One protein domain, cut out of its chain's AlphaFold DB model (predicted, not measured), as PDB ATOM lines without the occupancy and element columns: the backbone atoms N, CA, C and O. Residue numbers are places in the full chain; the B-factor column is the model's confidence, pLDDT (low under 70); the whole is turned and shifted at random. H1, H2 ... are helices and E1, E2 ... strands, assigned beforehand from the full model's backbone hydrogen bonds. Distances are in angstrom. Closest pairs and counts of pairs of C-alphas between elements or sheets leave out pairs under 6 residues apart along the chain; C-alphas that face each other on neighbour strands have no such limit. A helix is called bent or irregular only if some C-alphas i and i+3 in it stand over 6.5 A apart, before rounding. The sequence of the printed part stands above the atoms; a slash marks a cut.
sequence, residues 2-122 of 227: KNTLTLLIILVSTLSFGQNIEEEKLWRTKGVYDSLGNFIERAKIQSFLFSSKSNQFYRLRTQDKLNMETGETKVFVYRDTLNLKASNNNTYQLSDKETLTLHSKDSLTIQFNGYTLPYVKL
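What this domain is: This is residues 2 to 122 of the 227 residues of an uncharacterized protein of Flavobacteriaceae bacterium (UniProt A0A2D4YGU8). A single antiparallel sheet of nine strands curls like part of a barrel and folds back on itself, so that E4, E3, E2 and E1 face E8, E7, E6 and E5, with E9 as the hinge. From this body the long hairpin of E3 and E4 reaches along the longest axis with its tip, residues 67 to 72, sticking out, while at the opposite end of that axis H1 sticks out alone as an arm, residues 2 to 16 standing free. The 121 printed residues hold one named helix and nine named strands, in the order H1, E1, E2, E3, E4, E5, E6, E7, E8, E9, and the class is mostly strand. The sheet's order is E4, E3, E2, E1, E9, E8, E7, E6, E5. The whole is loose, with a radius of gyration of the C-alphas of 18.3 A and spans of 77 by 29 by 26 A.

Where its parts are: H1, residues 2 to 15, begins at C-alpha 2 at (208.868, 130.143, 116.714) and is 20.8 A long from first to last C-alpha. E1 is residues 25 to 29. After residues 30 to 45, which hold no named element, comes E2, residues 46 to 53, 22.3 A long. E3, residues 56 to 66, is 32.2 A long, and E4, residues 73 to 83, is 32.0 A long; between them lies Thr 70, with its C-alpha at (216.983, 206.701, 117.517). E5 is residues 85 to 88 and E6 is residues 91 to 95. E7, residues 98 to 104, is 18.9 A long, and E8, residues 107 to 112, is 17.0 A long. E9, residues 115 to 122, is 22.4 A long and ends at C-alpha 122 at (200.851, 174.645, 106.779).

How they stand to each other: H1 is not on the sheet, with 0 pairs of C-alphas within 10 A; in its backbone 9 of 10 O i to N i+4 pairs are within hydrogen-bond range. E1 to E4 form a meander, each strand the antiparallel neighbour of the one before. In the hairpin of E1 and E2, N 27 and O 49 are 2.8 A apart. In the hairpin of E2 and E3, N 58 and O 50 are 2.9 A apart. In the hairpin of E3 and E4, at 162 degrees between their directions, N 61 and O 78 are 2.8 A apart, and N 74 and O 65 are also 2.8 A apart. E4 runs on into E5 across a break of 1 residue, at 72 degrees. E4 and E5 are the edge strands and meet only through their link; the closest C-alphas of E4 and E6 are those of Leu 82 and Leu 94, 5.8 A apart. E5 to E9 form a second meander: N 93 and O 85 are 2.8 A apart between E6 and E5, N 100 and O 92 2.8 A between E7 and E6, N 111 and O 99 2.8 A between E8 and E7, and N 117 and O 110 2.8 A between E9 and E8. E9 is also the antiparallel neighbour of E1, at 141 degrees, with N 122 and O 26 2.8 A apart. This is a folded sheet, one sheet bent back on itself into two leaves that face each other, with 25 pairs of C-alphas within 11 A between the leaves. E2 and E7 are apart, for instance.

The domain as a whole: The C-alphas of Lys 2 and Thr 70 are the two farthest apart, at 77.0 A. Without the stretches that stand free, the body of 100 residues spans 45 by 29 by 25 A. From edge to edge of the strongly twisted sheet, the strands' lines turn by 72 degrees and the way across it by 117 degrees. The link from E1 to E2, 16 residues, is long. The printed part has no cut. Its mean pLDDT is 82.8, and residues 2 to 20, 42 to 45 and 54 are under 70; H1 has a mean of 49.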
ATOM      1  N   LYS A   2     209.431 129.234 115.691       48.25
ATOM      2  CA  LYS A   2     208.868 130.143 116.714       48.25
ATOM      3  C   LYS A   2     209.735 131.390 116.968       48.25
ATOM      4  O   LYS A   2     209.184 132.459 117.169       48.25
ATOM      5  N   ASN A   3     211.061 131.279 116.843       52.34
ATOM      6  CA  ASN A   3     211.987 132.370 117.190       52.34
ATOM      7  C   ASN A   3     212.094 133.480 116.126       52.34
ATOM      8  O   ASN A   3     212.464 134.603 116.450       52.34
ATOM      9  N   THR A   4     211.748 133.198 114.866       52.72
ATOM     10  CA  THR A   4     211.717 134.208 113.791       52.72
ATOM     11  C   THR A   4     210.509 135.136 113.906       52.72
ATOM     12  O   THR A   4     210.619 136.320 113.609       52.72
ATOM     13  N   LEU A   5     209.373 134.626 114.397       51.72
ATOM     14  CA  LEU A   5     208.164 135.424 114.608       51.72
ATOM     15  C   LEU A   5     208.339 136.407 115.780       51.72
ATOM     16  O   LEU A   5     207.887 137.545 115.709       51.72
ATOM     17  N   THR A   6     209.051 135.994 116.834       54.16
ATOM     18  CA  THR A   6     209.326 136.840 118.005       54.16
ATOM     19  C   THR A   6     210.278 137.989 117.672       54.16
ATOM     20  O   THR A   6     210.041 139.110 118.108       54.16
ATOM     21  N   LEU A   7     211.306 137.750 116.844       52.66
ATOM     22  CA  LEU A   7     212.204 138.816 116.382       52.66
ATOM     23  C   LEU A   7     211.469 139.857 115.523       52.66
ATOM     24  O   LEU A   7     211.728 141.047 115.665       52.66
ATOM     25  N   LEU A   8     210.529 139.422 114.675       51.09
ATOM     26  CA  LEU A   8     209.741 140.318 113.824       51.09
ATOM     27  C   LEU A   8     208.796 141.208 114.651       51.09
ATOM     28  O   LEU A   8     208.687 142.399 114.387       51.09
ATOM     29  N   ILE A   9     208.161 140.662 115.693       55.06
ATOM     30  CA  ILE A   9     207.259 141.416 116.584       55.06
ATOM     31  C   ILE A   9     208.035 142.434 117.437       55.06
ATOM     32  O   ILE A   9     207.545 143.539 117.677       55.06
ATOM     33  N   ILE A  10     209.268 142.115 117.839       50.62
ATOM     34  CA  ILE A  10     210.137 143.052 118.567       50.62
ATOM     35  C   ILE A  10     210.650 144.153 117.623       50.62
ATOM     36  O   ILE A  10     210.630 145.321 117.992       50.62
ATOM     37  N   LEU A  11     210.993 143.830 116.369       45.12
ATOM     38  CA  LEU A  11     211.401 144.838 115.379       45.12
ATOM     39  C   LEU A  11     210.252 145.796 115.008       45.12
ATOM     40  O   LEU A  11     210.454 147.008 114.932       45.12
ATOM     41  N   VAL A  12     209.031 145.278 114.826       47.53
ATOM     42  CA  VAL A  12     207.838 146.072 114.466       47.53
ATOM     43  C   VAL A  12     207.333 146.927 115.640       47.53
ATOM     44  O   VAL A  12     206.812 148.024 115.430       47.53
ATOM     45  N   SER A  13     207.543 146.488 116.884       39.06
ATOM     46  CA  SER A  13     207.216 147.296 118.071       39.06
ATOM     47  C   SER A  13     208.271 148.360 118.391       39.06
ATOM     48  O   SER A  13     207.930 149.379 118.981       39.06
ATOM     49  N   THR A  14     209.518 148.212 117.926       44.78
ATOM     50  CA  THR A  14     210.512 149.304 117.975       44.78
ATOM     51  C   THR A  14     210.382 150.311 116.829       44.78
ATOM     52  O   THR A  14     210.826 151.445 116.970       44.78
ATOM     53  N   LEU A  15     209.743 149.936 115.713       40.72
ATOM     54  CA  LEU A  15     209.503 150.829 114.567       40.72
ATOM     55  C   LEU A  15     208.267 151.723 114.729       40.72
ATOM     56  O   LEU A  15     208.111 152.681 113.982       40.72
ATOM     57  N   SER A  16     207.392 151.433 115.695       35.84
ATOM     58  CA  SER A  16     206.217 152.264 116.002       35.84
ATOM     59  C   SER A  16     206.470 153.294 117.111       35.84
ATOM     60  O   SER A  16     205.611 154.130 117.386       35.84
ATOM     61  N   PHE A  17     207.664 153.291 117.710       43.66
ATOM     62  CA  PHE A  17     208.103 154.285 118.688       43.66
ATOM     63  C   PHE A  17     209.028 155.314 118.034       43.66
ATOM     64  O   PHE A  17     210.245 155.309 118.203       43.66
ATOM     65  N   GLY A  18     208.420 156.213 117.268       45.16
ATOM     66  CA  GLY A  18     209.078 157.383 116.697       45.16
ATOM     67  C   GLY A  18     208.458 157.771 115.361       45.16
ATOM     68  O   GLY A  18     208.329 156.923 114.492       45.16
ATOM     69  N   GLN A  19     208.163 159.067 115.199       56.09
ATOM     70  CA  GLN A  19     207.738 159.750 113.961       56.09
ATOM     71  C   GLN A  19     206.227 159.849 113.689       56.09
ATOM     72  O   GLN A  19     205.713 159.314 112.718       56.09
ATOM     73  N   ASN A  20     205.527 160.657 114.491       68.06
ATOM     74  CA  ASN A  20     204.214 161.213 114.115       68.06
ATOM     75  C   ASN A  20     204.309 162.626 113.498       68.06
ATOM     76  O   ASN A  20     203.287 163.282 113.296       68.06
ATOM     77  N   ILE A  21     205.520 163.123 113.234       81.44
ATOM     78  CA  ILE A  21     205.748 164.434 112.620       81.44
ATOM     79  C   ILE A  21     206.163 164.193 111.175       81.44
ATOM     80  O   ILE A  21     207.213 163.613 110.920       81.44
ATOM     81  N   GLU A  22     205.329 164.642 110.242       86.81
ATOM     82  CA  GLU A  22     205.644 164.608 108.816       86.81
ATOM     83  C   GLU A  22     206.882 165.461 108.515       86.81
ATOM     84  O   GLU A  22     206.980 166.610 108.957       86.81
ATOM     85  N   GLU A  23     207.818 164.897 107.756       90.06
ATOM     86  CA  GLU A  23     209.020 165.590 107.295       90.06
ATOM     87  C   GLU A  23     208.698 166.592 106.176       90.06
ATOM     88  O   GLU A  23     207.684 166.495 105.483       90.06
ATOM     89  N   GLU A  24     209.579 167.574 106.024       90.25
ATOM     90  CA  GLU A  24     209.520 168.662 105.049       90.25
ATOM     91  C   GLU A  24     208.270 169.546 105.155       90.25
ATOM     92  O   GLU A  24     207.778 170.089 104.162       90.25
ATOM     93  N   LYS A  25     207.752 169.729 106.374       92.75
ATOM     94  CA  LYS A  25     206.566 170.557 106.624       92.75
ATOM     95  C   LYS A  25     206.924 171.852 107.327       92.75
ATOM     96  O   LYS A  25     207.717 171.875 108.271       92.75
ATOM     97  N   LEU A  26     206.294 172.934 106.878       94.44
ATOM     98  CA  LEU A  26     206.349 174.233 107.533       94.44
ATOM     99  C   LEU A  26     205.223 174.333 108.560       94.44
ATOM    100  O   LEU A  26     204.071 174.010 108.284       94.44
ATOM    101  N   TRP A  27     205.552 174.834 109.738       94.38
ATOM    102  CA  TRP A  27     204.618 175.077 110.824       94.38
ATOM    103  C   TRP A  27     204.715 176.539 111.215       94.38
ATOM    104  O   TRP A  27     205.816 177.079 111.302       94.38
ATOM    105  N   ARG A  28     203.584 177.178 111.494       93.06
ATOM    106  CA  ARG A  28     203.539 178.567 111.960       93.06
ATOM    107  C   ARG A  28     202.995 178.652 113.366       93.06
ATOM    108  O   ARG A  28     202.094 177.894 113.717       93.06
ATOM    109  N   THR A  29     203.477 179.610 114.142       92.25
ATOM    110  CA  THR A  29     202.864 179.920 115.429       92.25
ATOM    111  C   THR A  29     201.503 180.609 115.256       92.25
ATOM    112  O   THR A  29     201.291 181.370 114.310       92.25
ATOM    113  N   LYS A  30     200.585 180.347 116.191       89.31
ATOM    114  CA  LYS A  30     199.310 181.070 116.355       89.31
ATOM    115  C   LYS A  30     199.385 182.179 117.418       89.31
ATOM    116  O   LYS A  30     198.366 182.723 117.819       89.31
ATOM    117  N   GLY A  31     200.592 182.527 117.863       88.38
ATOM    118  CA  GLY A  31     200.840 183.570 118.854       88.38
ATOM    119  C   GLY A  31     201.398 183.011 120.159       88.38
ATOM    120  O   GLY A  31     201.915 181.895 120.207       88.38
ATOM    121  N   VAL A  32     201.319 183.813 121.218       90.62
ATOM    122  CA  VAL A  32     201.927 183.522 122.521       90.62
ATOM    123  C   VAL A  32     200.857 183.605 123.594       90.62
ATOM    124  O   VAL A  32     200.089 184.564 123.622       90.62
ATOM    125  N   TYR A  33     200.840 182.619 124.484       92.38
ATOM    126  CA  TYR A  33     199.919 182.548 125.609       92.38
ATOM    127  C   TYR A  33     200.704 182.481 126.918       92.38
ATOM    128  O   TYR A  33     201.768 181.859 126.960       92.38
ATOM    129  N   ASP A  34     200.209 183.137 127.965       92.06
ATOM    130  CA  ASP A  34     200.785 183.048 129.310       92.06
ATOM    131  C   ASP A  34     200.431 181.718 130.005       92.06
ATOM    132  O   ASP A  34     199.744 180.854 129.451       92.06
ATOM    133  N   SER A  35     200.899 181.551 131.242       89.19
ATOM    134  CA  SER A  35     200.681 180.336 132.034       89.19
ATOM    135  C   SER A  35     199.223 180.114 132.433       89.19
ATOM    136  O   SER A  35     198.870 179.016 132.855       89.19
ATOM    137  N   LEU A  36     198.386 181.149 132.341       91.06
ATOM    138  CA  LEU A  36     196.954 181.099 132.623       91.06
ATOM    139  C   LEU A  36     196.131 180.855 131.347       91.06
ATOM    140  O   LEU A  36     194.914 180.713 131.425       91.06
ATOM    141  N   GLY A  37     196.780 180.787 130.179       88.81
ATOM    142  CA  GLY A  37     196.127 180.613 128.884       88.81
ATOM    143  C   GLY A  37     195.637 181.917 128.253       88.81
ATOM    144  O   GLY A  37     194.893 181.865 127.274       88.81
ATOM    145  N   ASN A  38     196.051 183.083 128.758       91.00
ATOM    146  CA  ASN A  38     195.694 184.366 128.156       91.00
ATOM    147  C   ASN A  38     196.592 184.665 126.958       91.00
ATOM    148  O   ASN A  38     197.812 184.513 127.019       91.00
ATOM    149  N   PHE A  39     195.988 185.151 125.877       88.75
ATOM    150  CA  PHE A  39     196.715 185.582 124.691       88.75
ATOM    151  C   PHE A  39     197.495 186.880 124.940       88.75
ATOM    152  O   PHE A  39     196.940 187.877 125.402       88.75
ATOM    153  N   ILE A  40     198.776 186.891 124.573       86.25
ATOM    154  CA  ILE A  40     199.668 188.043 124.730       86.25
ATOM    155  C   ILE A  40     199.808 188.758 123.388       86.25
ATOM    156  O   ILE A  40     200.779 188.572 122.653       86.25
ATOM    157  N   GLU A  41     198.846 189.623 123.072       75.94
ATOM    158  CA  GLU A  41     198.808 190.342 121.791       75.94
ATOM    159  C   GLU A  41     200.086 191.157 121.522       75.94
ATOM    160  O   GLU A  41     200.610 191.164 120.407       75.94
ATOM    161  N   ARG A  42     200.640 191.784 122.569       68.69
ATOM    162  CA  ARG A  42     201.843 192.633 122.487       68.69
ATOM    163  C   ARG A  42     203.119 191.874 122.142       68.69
ATOM    164  O   ARG A  42     204.106 192.509 121.789       68.69
ATOM    165  N   ALA A  43     203.130 190.547 122.262       67.31
ATOM    166  CA  ALA A  43     204.351 189.778 122.081       67.31
ATOM    167  C   ALA A  43     204.835 189.777 120.622       67.31
ATOM    168  O   ALA A  43     206.020 189.533 120.423       67.31
ATOM    169  N   LYS A  44     203.960 190.044 119.627       69.81
ATOM    170  CA  LYS A  44     204.266 190.067 118.175       69.81
ATOM    171  C   LYS A  44     205.317 189.019 117.750       69.81
ATOM    172  O   LYS A  44     206.164 189.267 116.898       69.81
ATOM    173  N   ILE A  45     205.292 187.829 118.359       68.94
ATOM    174  CA  ILE A  45     206.265 186.787 118.042       68.94
ATOM    175  C   ILE A  45     205.744 186.055 116.824       68.94
ATOM    176  O   ILE A  45     204.696 185.410 116.872       68.94
ATOM    177  N   GLN A  46     206.513 186.119 115.750       83.88
ATOM    178  CA  GLN A  46     206.313 185.275 114.591       83.88
ATOM    179  C   GLN A  46     207.407 184.222 114.598       83.88
ATOM    180  O   GLN A  46     208.603 184.501 114.657       83.88
ATOM    181  N   SER A  47     206.965 182.976 114.648       91.38
ATOM    182  CA  SER A  47     207.831 181.821 114.764       91.38
ATOM    183  C   SER A  47     207.361 180.759 113.794       91.38
ATOM    184  O   SER A  47     206.163 180.467 113.712       91.38
ATOM    185  N   PHE A  48     208.313 180.170 113.089       94.44
ATOM    186  CA  PHE A  48     208.101 179.071 112.170       94.44
ATOM    187  C   PHE A  48     208.959 177.887 112.589       94.44
ATOM    188  O   PHE A  48     210.088 178.065 113.049       94.44
ATOM    189  N   LEU A  49     208.434 176.681 112.402       95.94
ATOM    190  CA  LEU A  49     209.206 175.450 112.501       95.94
ATOM    191  C   LEU A  49     209.235 174.773 111.137       95.94
ATOM    192  O   LEU A  49     208.237 174.777 110.424       95.94
ATOM    193  N   PHE A  50     210.358 174.166 110.794       95.25
ATOM    194  CA  PHE A  50     210.472 173.268 109.656       95.25
ATOM    195  C   PHE A  50     210.877 171.891 110.167       95.25
ATOM    196  O   PHE A  50     211.929 171.762 110.800       95.25
ATOM    197  N   SER A  51     210.038 170.879 109.941       92.56
ATOM    198  CA  SER A  51     210.368 169.489 110.273       92.56
ATOM    199  C   SER A  51     211.339 168.949 109.228       92.56
ATOM    200  O   SER A  51     210.934 168.605 108.127       92.56
ATOM    201  N   SER A  52     212.635 168.902 109.536       82.00
ATOM    202  CA  SER A  52     213.652 168.485 108.560       82.00
ATOM    203  C   SER A  52     213.835 166.973 108.502       82.00
ATOM    204  O   SER A  52     214.012 166.411 107.427       82.00
ATOM    205  N   LYS A  53     213.830 166.334 109.671       76.94
ATOM    206  CA  LYS A  53     213.988 164.896 109.879       76.94
ATOM    207  C   LYS A  53     213.167 164.489 111.092       76.94
ATOM    208  O   LYS A  53     212.915 165.310 111.974       76.94
ATOM    209  N   SER A  54     212.866 163.205 111.179       68.25
ATOM    210  CA  SER A  54     212.196 162.501 112.277       68.25
ATOM    211  C   SER A  54     212.354 163.023 113.710       68.25
ATOM    212  O   SER A  54     211.406 162.929 114.486       68.25
ATOM    213  N   ASN A  55     213.516 163.573 114.071       80.62
ATOM    214  CA  ASN A  55     213.829 164.024 115.428       80.62
ATOM    215  C   ASN A  55     214.342 165.471 115.497       80.62
ATOM    216  O   ASN A  55     215.052 165.829 116.439       80.62
ATOM    217  N   GLN A  56     214.040 166.307 114.503       89.50
ATOM    218  CA  GLN A  56     214.571 167.664 114.454       89.50
ATOM    219  C   GLN A  56     213.597 168.662 113.833       89.50
ATOM    220  O   GLN A  56     213.055 168.445 112.749       89.50
ATOM    221  N   PHE A  57     213.462 169.811 114.495       94.50
ATOM    222  CA  PHE A  57     212.920 171.014 113.875       94.50
ATOM    223  C   PHE A  57     214.019 172.049 113.694       94.50
ATOM    224  O   PHE A  57     214.798 172.308 114.610       94.50
ATOM    225  N   TYR A  58     214.030 172.724 112.554       95.94
ATOM    226  CA  TYR A  58     214.619 174.055 112.489       95.94
ATOM    227  C   TYR A  58     213.571 175.062 112.926       95.94
ATOM    228  O   TYR A  58     212.400 174.917 112.585       95.94
ATOM    229  N   ARG A  59     213.976 176.077 113.678       96.06
ATOM    230  CA  ARG A  59     213.106 177.151 114.140       96.06
ATOM    231  C   ARG A  59     213.616 178.479 113.599       96.06
ATOM    232  O   ARG A  59     214.808 178.773 113.638       96.06
ATOM    233  N   LEU A  60     212.688 179.269 113.076       95.62
ATOM    234  CA  LEU A  60     212.885 180.649 112.656       95.62
ATOM    235  C   LEU A  60     212.021 181.524 113.550       95.62
ATOM    236  O   LEU A  60     210.818 181.305 113.623       95.62
ATOM    237  N   ARG A  61     212.605 182.528 114.195       91.88
ATOM    238  CA  ARG A  61     211.867 183.538 114.957       91.88
ATOM    239  C   ARG A  61     212.177 184.917 114.414       91.88
ATOM    240  O   ARG A  61     213.348 185.250 114.234       91.88
ATOM    241  N   THR A  62     211.146 185.718 114.202       89.62
ATOM    242  CA  THR A  62     211.274 187.139 113.888       89.62
ATOM    243  C   THR A  62     210.784 187.971 115.068       89.62
ATOM    244  O   THR A  62     209.856 187.589 115.787       89.62
ATOM    245  N   GLN A  63     211.487 189.072 115.331       87.31
ATOM    246  CA  GLN A  63     211.149 190.024 116.384       87.31
ATOM    247  C   GLN A  63     211.442 191.441 115.914       87.31
ATOM    248  O   GLN A  63     212.524 191.705 115.387       87.31
ATOM    249  N   ASP A  64     210.522 192.349 116.205       87.00
ATOM    250  CA  ASP A  64     210.735 193.777 116.026       87.00
ATOM    251  C   ASP A  64     211.435 194.332 117.273       87.00
ATOM    252  O   ASP A  64     211.013 194.072 118.403       87.00
ATOM    253  N   LYS A  65     212.516 195.094 117.093       85.44
ATOM    254  CA  LYS A  65     213.192 195.799 118.192       85.44
ATOM    255  C   LYS A  65     213.277 197.284 117.893       85.44
ATOM    256  O   LYS A  65     213.762 197.667 116.834       85.44
ATOM    257  N   LEU A  66     212.848 198.095 118.854       85.25
ATOM    258  CA  LEU A  66     212.968 199.547 118.825       85.25
ATOM    259  C   LEU A  66     214.327 199.960 119.400       85.25
ATOM    260  O   LEU A  66     214.661 199.597 120.530       85.25
ATOM    261  N   ASN A  67     215.104 200.724 118.640       84.81
ATOM    262  CA  ASN A  67     216.232 201.460 119.187       84.81
ATOM    263  C   ASN A  67     215.680 202.624 120.022       84.81
ATOM    264  O   ASN A  67     215.016 203.511 119.493       84.81
ATOM    265  N   MET A  68     215.951 202.615 121.326       84.56
ATOM    266  CA  MET A  68     215.434 203.625 122.256       84.56
ATOM    267  C   MET A  68     216.098 205.000 122.094       84.56
ATOM    268  O   MET A  68     215.526 205.992 122.532       84.56
ATOM    269  N   GLU A  69     217.279 205.068 121.477       86.56
ATOM    270  CA  GLU A  69     217.999 206.319 121.215       86.56
ATOM    271  C   GLU A  69     217.534 206.974 119.911       86.56
ATOM    272  O   GLU A  69     217.350 208.187 119.863       86.56
ATOM    273  N   THR A  70     217.329 206.180 118.853       86.19
ATOM    274  CA  THR A  70     216.983 206.701 117.517       86.19
ATOM    275  C   THR A  70     215.497 206.603 117.177       86.19
ATOM    276  O   THR A  70     215.051 207.221 116.216       86.19
ATOM    277  N   GLY A  71     214.717 205.816 117.922       83.44
ATOM    278  CA  GLY A  71     213.315 205.521 117.610       83.44
ATOM    279  C   GLY A  71     213.119 204.584 116.409       83.44
ATOM    280  O   GLY A  71     211.984 204.299 116.030       83.44
ATOM    281  N   GLU A  72     214.195 204.075 115.803       84.00
ATOM    282  CA  GLU A  72     214.117 203.156 114.664       84.00
ATOM    283  C   GLU A  72     213.685 201.758 115.115       84.00
ATOM    284  O   GLU A  72     214.305 201.164 115.998       84.00
ATOM    285  N   THR A  73     212.666 201.190 114.473       86.00
ATOM    286  CA  THR A  73     212.306 199.776 114.663       86.00
ATOM    287  C   THR A  73     212.982 198.928 113.597       86.00
ATOM    288  O   THR A  73     212.941 199.290 112.424       86.00
ATOM    289  N   LYS A  74     213.584 197.802 113.998       88.62
ATOM    290  CA  LYS A  74     214.268 196.869 113.095       88.62
ATOM    291  C   LYS A  74     213.766 195.444 113.229       88.62
ATOM    292  O   LYS A  74     213.440 195.001 114.331       88.62
ATOM    293  N   VAL A  75     213.777 194.715 112.115       88.12
ATOM    294  CA  VAL A  75     213.394 193.297 112.061       88.12
ATOM    295  C   VAL A  75     214.615 192.422 112.334       88.12
ATOM    296  O   VAL A  75     215.547 192.347 111.528       88.12
ATOM    297  N   PHE A  76     214.591 191.700 113.451       89.44
ATOM    298  CA  PHE A  76     215.604 190.713 113.807       89.44
ATOM    299  C   PHE A  76     215.142 189.305 113.458       89.44
ATOM    300  O   PHE A  76     213.998 188.934 113.712       89.44
ATOM    301  N   VAL A  77     216.066 188.509 112.924       92.00
ATOM    302  CA  VAL A  77     215.827 187.123 112.523       92.00
ATOM    303  C   VAL A  77     216.745 186.211 113.326       92.00
ATOM    304  O   VAL A  77     217.965 186.348 113.270       92.00
ATOM    305  N   TYR A  78     216.160 185.262 114.047       93.88
ATOM    306  CA  TYR A  78     216.874 184.249 114.817       93.88
ATOM    307  C   TYR A  78     216.585 182.876 114.231       93.88
ATOM    308  O   TYR A  78     215.439 182.559 113.908       93.88
ATOM    309  N   ARG A  79     217.627 182.056 114.111       95.06
ATOM    310  CA  ARG A  79     217.524 180.675 113.647       95.06
ATOM    311  C   ARG A  79     218.173 179.755 114.659       95.06
ATOM    312  O   ARG A  79     219.285 180.022 115.109       95.06
ATOM    313  N   ASP A  80     217.489 178.678 114.989       94.25
ATOM    314  CA  ASP A  80     218.004 177.636 115.861       94.25
ATOM    315  C   ASP A  80     217.502 176.255 115.442       94.25
ATOM    316  O   ASP A  80     216.630 176.102 114.587       94.25
ATOM    317  N   THR A  81     218.132 175.230 116.001       94.31
ATOM    318  CA  THR A  81     217.820 173.829 115.730       94.31
ATOM    319  C   THR A  81     217.361 173.177 117.022       94.31
ATOM    320  O   THR A  81     218.051 173.249 118.035       94.31
ATOM    321  N   LEU A  82     216.193 172.547 116.980       93.31
ATOM    322  CA  LEU A  82     215.546 171.888 118.102       93.31
ATOM    323  C   LEU A  82     215.667 170.381 117.908       93.31
ATOM    324  O   LEU A  82     215.063 169.818 116.995       93.31
ATOM    325  N   ASN A  83     216.451 169.735 118.764       91.50
ATOM    326  CA  ASN A  83     216.592 168.284 118.754       91.50
ATOM    327  C   ASN A  83     215.516 167.676 119.657       91.50
ATOM    328  O   ASN A  83     215.393 168.047 120.822       91.50
ATOM    329  N   LEU A  84     214.730 166.751 119.114       90.00
ATOM    330  CA  LEU A  84     213.612 166.130 119.810       90.00
ATOM    331  C   LEU A  84     214.110 164.951 120.647       90.00
ATOM    332  O   LEU A  84     214.399 163.880 120.114       90.00
ATOM    333  N   LYS A  85     214.184 165.121 121.970       90.75
ATOM    334  CA  LYS A  85     214.416 164.006 122.895       90.75
ATOM    335  C   LYS A  85     213.079 163.530 123.446       90.75
ATOM    336  O   LYS A  85     212.462 164.232 124.242       90.75
ATOM    337  N   ALA A  86     212.621 162.357 123.019       86.19
ATOM    338  CA  ALA A  86     211.364 161.794 123.505       86.19
ATOM    339  C   ALA A  86     211.375 161.686 125.040       86.19
ATOM    340  O   ALA A  86     212.299 161.118 125.623       86.19
ATOM    341  N   SER A  87     210.356 162.261 125.678       83.88
ATOM    342  CA  SER A  87     210.106 162.124 127.115       83.88
ATOM    343  C   SER A  87     208.941 161.174 127.376       83.88
ATOM    344  O   SER A  87     209.035 160.373 128.292       83.88
ATOM    345  N   ASN A  88     207.873 161.270 126.574       80.69
ATOM    346  CA  ASN A  88     206.663 160.435 126.586       80.69
ATOM    347  C   ASN A  88     206.133 160.301 125.138       80.69
ATOM    348  O   ASN A  88     206.665 160.950 124.240       80.69
ATOM    349  N   ASN A  89     205.054 159.537 124.906       78.12
ATOM    350  CA  ASN A  89     204.518 159.246 123.557       78.12
ATOM    351  C   ASN A  89     204.313 160.475 122.649       78.12
ATOM    352  O   ASN A  89     204.554 160.387 121.450       78.12
ATOM    353  N   ASN A  90     203.900 161.615 123.212       86.62
ATOM    354  CA  ASN A  90     203.608 162.840 122.457       86.62
ATOM    355  C   ASN A  90     204.399 164.059 122.952       86.62
ATOM    356  O   ASN A  90     204.107 165.184 122.549       86.62
ATOM    357  N   THR A  91     205.380 163.860 123.834       91.12
ATOM    358  CA  THR A  91     206.105 164.954 124.489       91.12
ATOM    359  C   THR A  91     207.602 164.783 124.298       91.12
ATOM    360  O   THR A  91     208.159 163.720 124.576       91.12
ATOM    361  N   TYR A  92     208.257 165.855 123.866       91.75
ATOM    362  CA  TYR A  92     209.671 165.897 123.529       91.75
ATOM    363  C   TYR A  92     210.346 167.024 124.305       91.75
ATOM    364  O   TYR A  92     209.914 168.175 124.250       91.75
ATOM    365  N   GLN A  93     211.431 166.709 125.000       93.62
ATOM    366  CA  GLN A  93     212.290 167.719 125.598       93.62
ATOM    367  C   GLN A  93     213.162 168.343 124.506       93.62
ATOM    368  O   GLN A  93     213.821 167.616 123.760       93.62
ATOM    369  N   LEU A  94     213.162 169.676 124.413       92.06
ATOM    370  CA  LEU A  94     213.971 170.426 123.444       92.06
ATOM    371  C   LEU A  94     215.246 170.995 124.085       92.06
ATOM    372  O   LEU A  94     216.303 171.039 123.463       92.06
ATOM    373  N   SER A  95     215.137 171.441 125.336       90.75
ATOM    374  CA  SER A  95     216.227 171.916 126.203       90.75
ATOM    375  C   SER A  95     215.773 171.832 127.659       90.75
ATOM    376  O   SER A  95     214.615 171.519 127.898       90.75
ATOM    377  N   ASP A  96     216.595 172.195 128.643       87.50
ATOM    378  CA  ASP A  96     216.179 172.209 130.060       87.50
ATOM    379  C   ASP A  96     214.993 173.151 130.360       87.50
ATOM    380  O   ASP A  96     214.382 173.065 131.422       87.50
ATOM    381  N   LYS A  97     214.666 174.063 129.435       91.62
ATOM    382  CA  LYS A  97     213.631 175.096 129.606       91.62
ATOM    383  C   LYS A  97     212.480 174.996 128.611       91.62
ATOM    384  O   LYS A  97     211.525 175.759 128.738       91.62
ATOM    385  N   GLU A  98     212.584 174.123 127.611       94.69
ATOM    386  CA  GLU A  98     211.619 174.037 126.515       94.69
ATOM    387  C   GLU A  98     211.130 172.599 126.317       94.69
ATOM    388  O   GLU A  98     211.928 171.671 126.143       94.69
ATOM    389  N   THR A  99     209.810 172.437 126.257       95.06
ATOM    390  CA  THR A  99     209.146 171.152 126.005       95.06
ATOM    391  C   THR A  99     208.166 171.304 124.847       95.06
ATOM    392  O   THR A  99     207.407 172.271 124.783       95.06
ATOM    393  N   LEU A 100     208.177 170.349 123.922       94.88
ATOM    394  CA  LEU A 100     207.238 170.256 122.810       94.88
ATOM    395  C   LEU A 100     206.210 169.167 123.093       94.88
ATOM    396  O   LEU A 100     206.578 168.045 123.427       94.88
ATOM    397  N   THR A 101     204.936 169.476 122.877       94.44
ATOM    398  CA  THR A 101     203.836 168.507 122.942       94.44
ATOM    399  C   THR A 101     203.111 168.474 121.605       94.44
ATOM    400  O   THR A 101     202.645 169.505 121.122       94.44
ATOM    401  N   LEU A 102     203.026 167.290 121.002       92.56
ATOM    402  CA  LEU A 102     202.285 167.032 119.773       92.56
ATOM    403  C   LEU A 102     200.838 166.666 120.127       92.56
ATOM    404  O   LEU A 102     200.596 165.650 120.775       92.56
ATOM    405  N   HIS A 103     199.876 167.483 119.703       92.38
ATOM    406  CA  HIS A 103     198.450 167.240 119.970       92.38
ATOM    407  C   HIS A 103     197.806 166.430 118.850       92.38
ATOM    408  O   HIS A 103     196.945 165.586 119.088       92.38
ATOM    409  N   SER A 104     198.234 166.689 117.617       90.06
ATOM    410  CA  SER A 104     197.808 165.975 116.420       90.06
ATOM    411  C   SER A 104     198.870 166.096 115.326       90.06
ATOM    412  O   SER A 104     199.863 166.803 115.472       90.06
ATOM    413  N   LYS A 105     198.624 165.456 114.184       88.38
ATOM    414  CA  LYS A 105     199.445 165.559 112.965       88.38
ATOM    415  C   LYS A 105     199.541 166.975 112.372       88.38
ATOM    416  O   LYS A 105     200.419 167.213 111.545       88.38
ATOM    417  N   ASP A 106     198.685 167.903 112.808       91.12
ATOM    418  CA  ASP A 106     198.620 169.280 112.299       91.12
ATOM    419  C   ASP A 106     198.748 170.343 113.405       91.12
ATOM    420  O   ASP A 106     198.710 171.541 113.114       91.12
ATOM    421  N   SER A 107     198.898 169.934 114.671       93.50
ATOM    422  CA  SER A 107     198.930 170.836 115.827       93.50
ATOM    423  C   SER A 107     199.936 170.390 116.883       93.50
ATOM    424  O   SER A 107     199.924 169.244 117.341       93.50
ATOM    425  N   LEU A 108     200.771 171.327 117.323       95.06
ATOM    426  CA  LEU A 108     201.714 171.134 118.424       95.06
ATOM    427  C   LEU A 108     201.830 172.403 119.268       95.06
ATOM    428  O   LEU A 108     201.451 173.490 118.840       95.06
ATOM    429  N   THR A 109     202.394 172.283 120.463       95.94
ATOM    430  CA  THR A 109     202.750 173.427 121.313       95.94
ATOM    431  C   THR A 109     204.192 173.319 121.773       95.94
ATOM    432  O   THR A 109     204.630 172.231 122.136       95.94
ATOM    433  N   ILE A 110     204.897 174.448 121.837       95.94
ATOM    434  CA  ILE A 110     206.157 174.569 122.580       95.94
ATOM    435  C   ILE A 110     205.891 175.389 123.838       95.94
ATOM    436  O   ILE A 110     205.390 176.509 123.747       95.94
ATOM    437  N   GLN A 111     206.233 174.837 124.995       95.00
ATOM    438  CA  GLN A 111     206.170 175.518 126.283       95.00
ATOM    439  C   GLN A 111     207.567 175.952 126.716       95.00
ATOM    440  O   GLN A 111     208.508 175.166 126.609       95.00
ATOM    441  N   PHE A 112     207.703 177.185 127.207       91.25
ATOM    442  CA  PHE A 112     208.954 177.704 127.763       91.25
ATOM    443  C   PHE A 112     208.695 178.806 128.786       91.25
ATOM    444  O   PHE A 112     207.886 179.692 128.539       91.25
ATOM    445  N   ASN A 113     209.397 178.792 129.924       87.75
ATOM    446  CA  ASN A 113     209.311 179.838 130.961       87.75
ATOM    447  C   ASN A 113     207.868 180.280 131.311       87.75
ATOM    448  O   ASN A 113     207.609 181.470 131.472       87.75
ATOM    449  N   GLY A 114     206.919 179.340 131.383       87.25
ATOM    450  CA  GLY A 114     205.506 179.634 131.661       87.25
ATOM    451  C   GLY A 114     204.685 180.133 130.465       87.25
ATOM    452  O   GLY A 114     203.484 180.318 130.609       87.25
ATOM    453  N   TYR A 115     205.279 180.306 129.286       92.38
ATOM    454  CA  TYR A 115     204.577 180.640 128.048       92.38
ATOM    455  C   TYR A 115     204.287 179.402 127.204       92.38
ATOM    456  O   TYR A 115     205.052 178.437 127.208       92.38
ATOM    457  N   THR A 116     203.209 179.465 126.424       94.56
ATOM    458  CA  THR A 116     202.830 178.445 125.443       94.56
ATOM    459  C   THR A 116     202.742 179.056 124.050       94.56
ATOM    460  O   THR A 116     202.017 180.026 123.827       94.56
ATOM    461  N   LEU A 117     203.460 178.465 123.094       94.44
ATOM    462  CA  LEU A 117     203.398 178.804 121.674       94.44
ATOM    463  C   LEU A 117     202.726 177.653 120.924       94.44
ATOM    464  O   LEU A 117     203.385 176.644 120.655       94.44
ATOM    465  N   PRO A 118     201.435 177.770 120.581       94.62
ATOM    466  CA  PRO A 118     200.795 176.850 119.657       94.62
ATOM    467  C   PRO A 118     201.338 177.041 118.243       94.62
ATOM    468  O   PRO A 118     201.568 178.168 117.798       94.62
ATOM    469  N   TYR A 119     201.495 175.931 117.531       94.62
ATOM    470  CA  TYR A 119     201.852 175.880 116.124       94.62
ATOM    471  C   TYR A 119     200.837 175.056 115.350       94.62
ATOM    472  O   TYR A 119     200.332 174.046 115.841       94.62
ATOM    473  N   VAL A 120     200.592 175.470 114.112       93.44
ATOM    474  CA  VAL A 120     199.828 174.698 113.135       93.44
ATOM    475  C   VAL A 120     200.648 174.418 111.897       93.44
ATOM    476  O   VAL A 120     201.408 175.278 111.441       93.44
ATOM    477  N   LYS A 121     200.478 173.211 111.363       93.31
ATOM    478  CA  LYS A 121     201.085 172.805 110.100       93.31
ATOM    479  C   LYS A 121     200.455 173.591 108.956       93.31
ATOM    480  O   LYS A 121     199.243 173.796 108.927       93.31
ATOM    481  N   LEU A 122     201.284 174.043 108.029       92.00
ATOM    482  CA  LEU A 122     200.851 174.645 106.779       92.00
ATOM    483  C   LEU A 122     200.877 173.580 105.693       92.00
ATOM    484  O   LEU A 122     201.885 172.892 105.518       92.00
TER     485      LEU A 122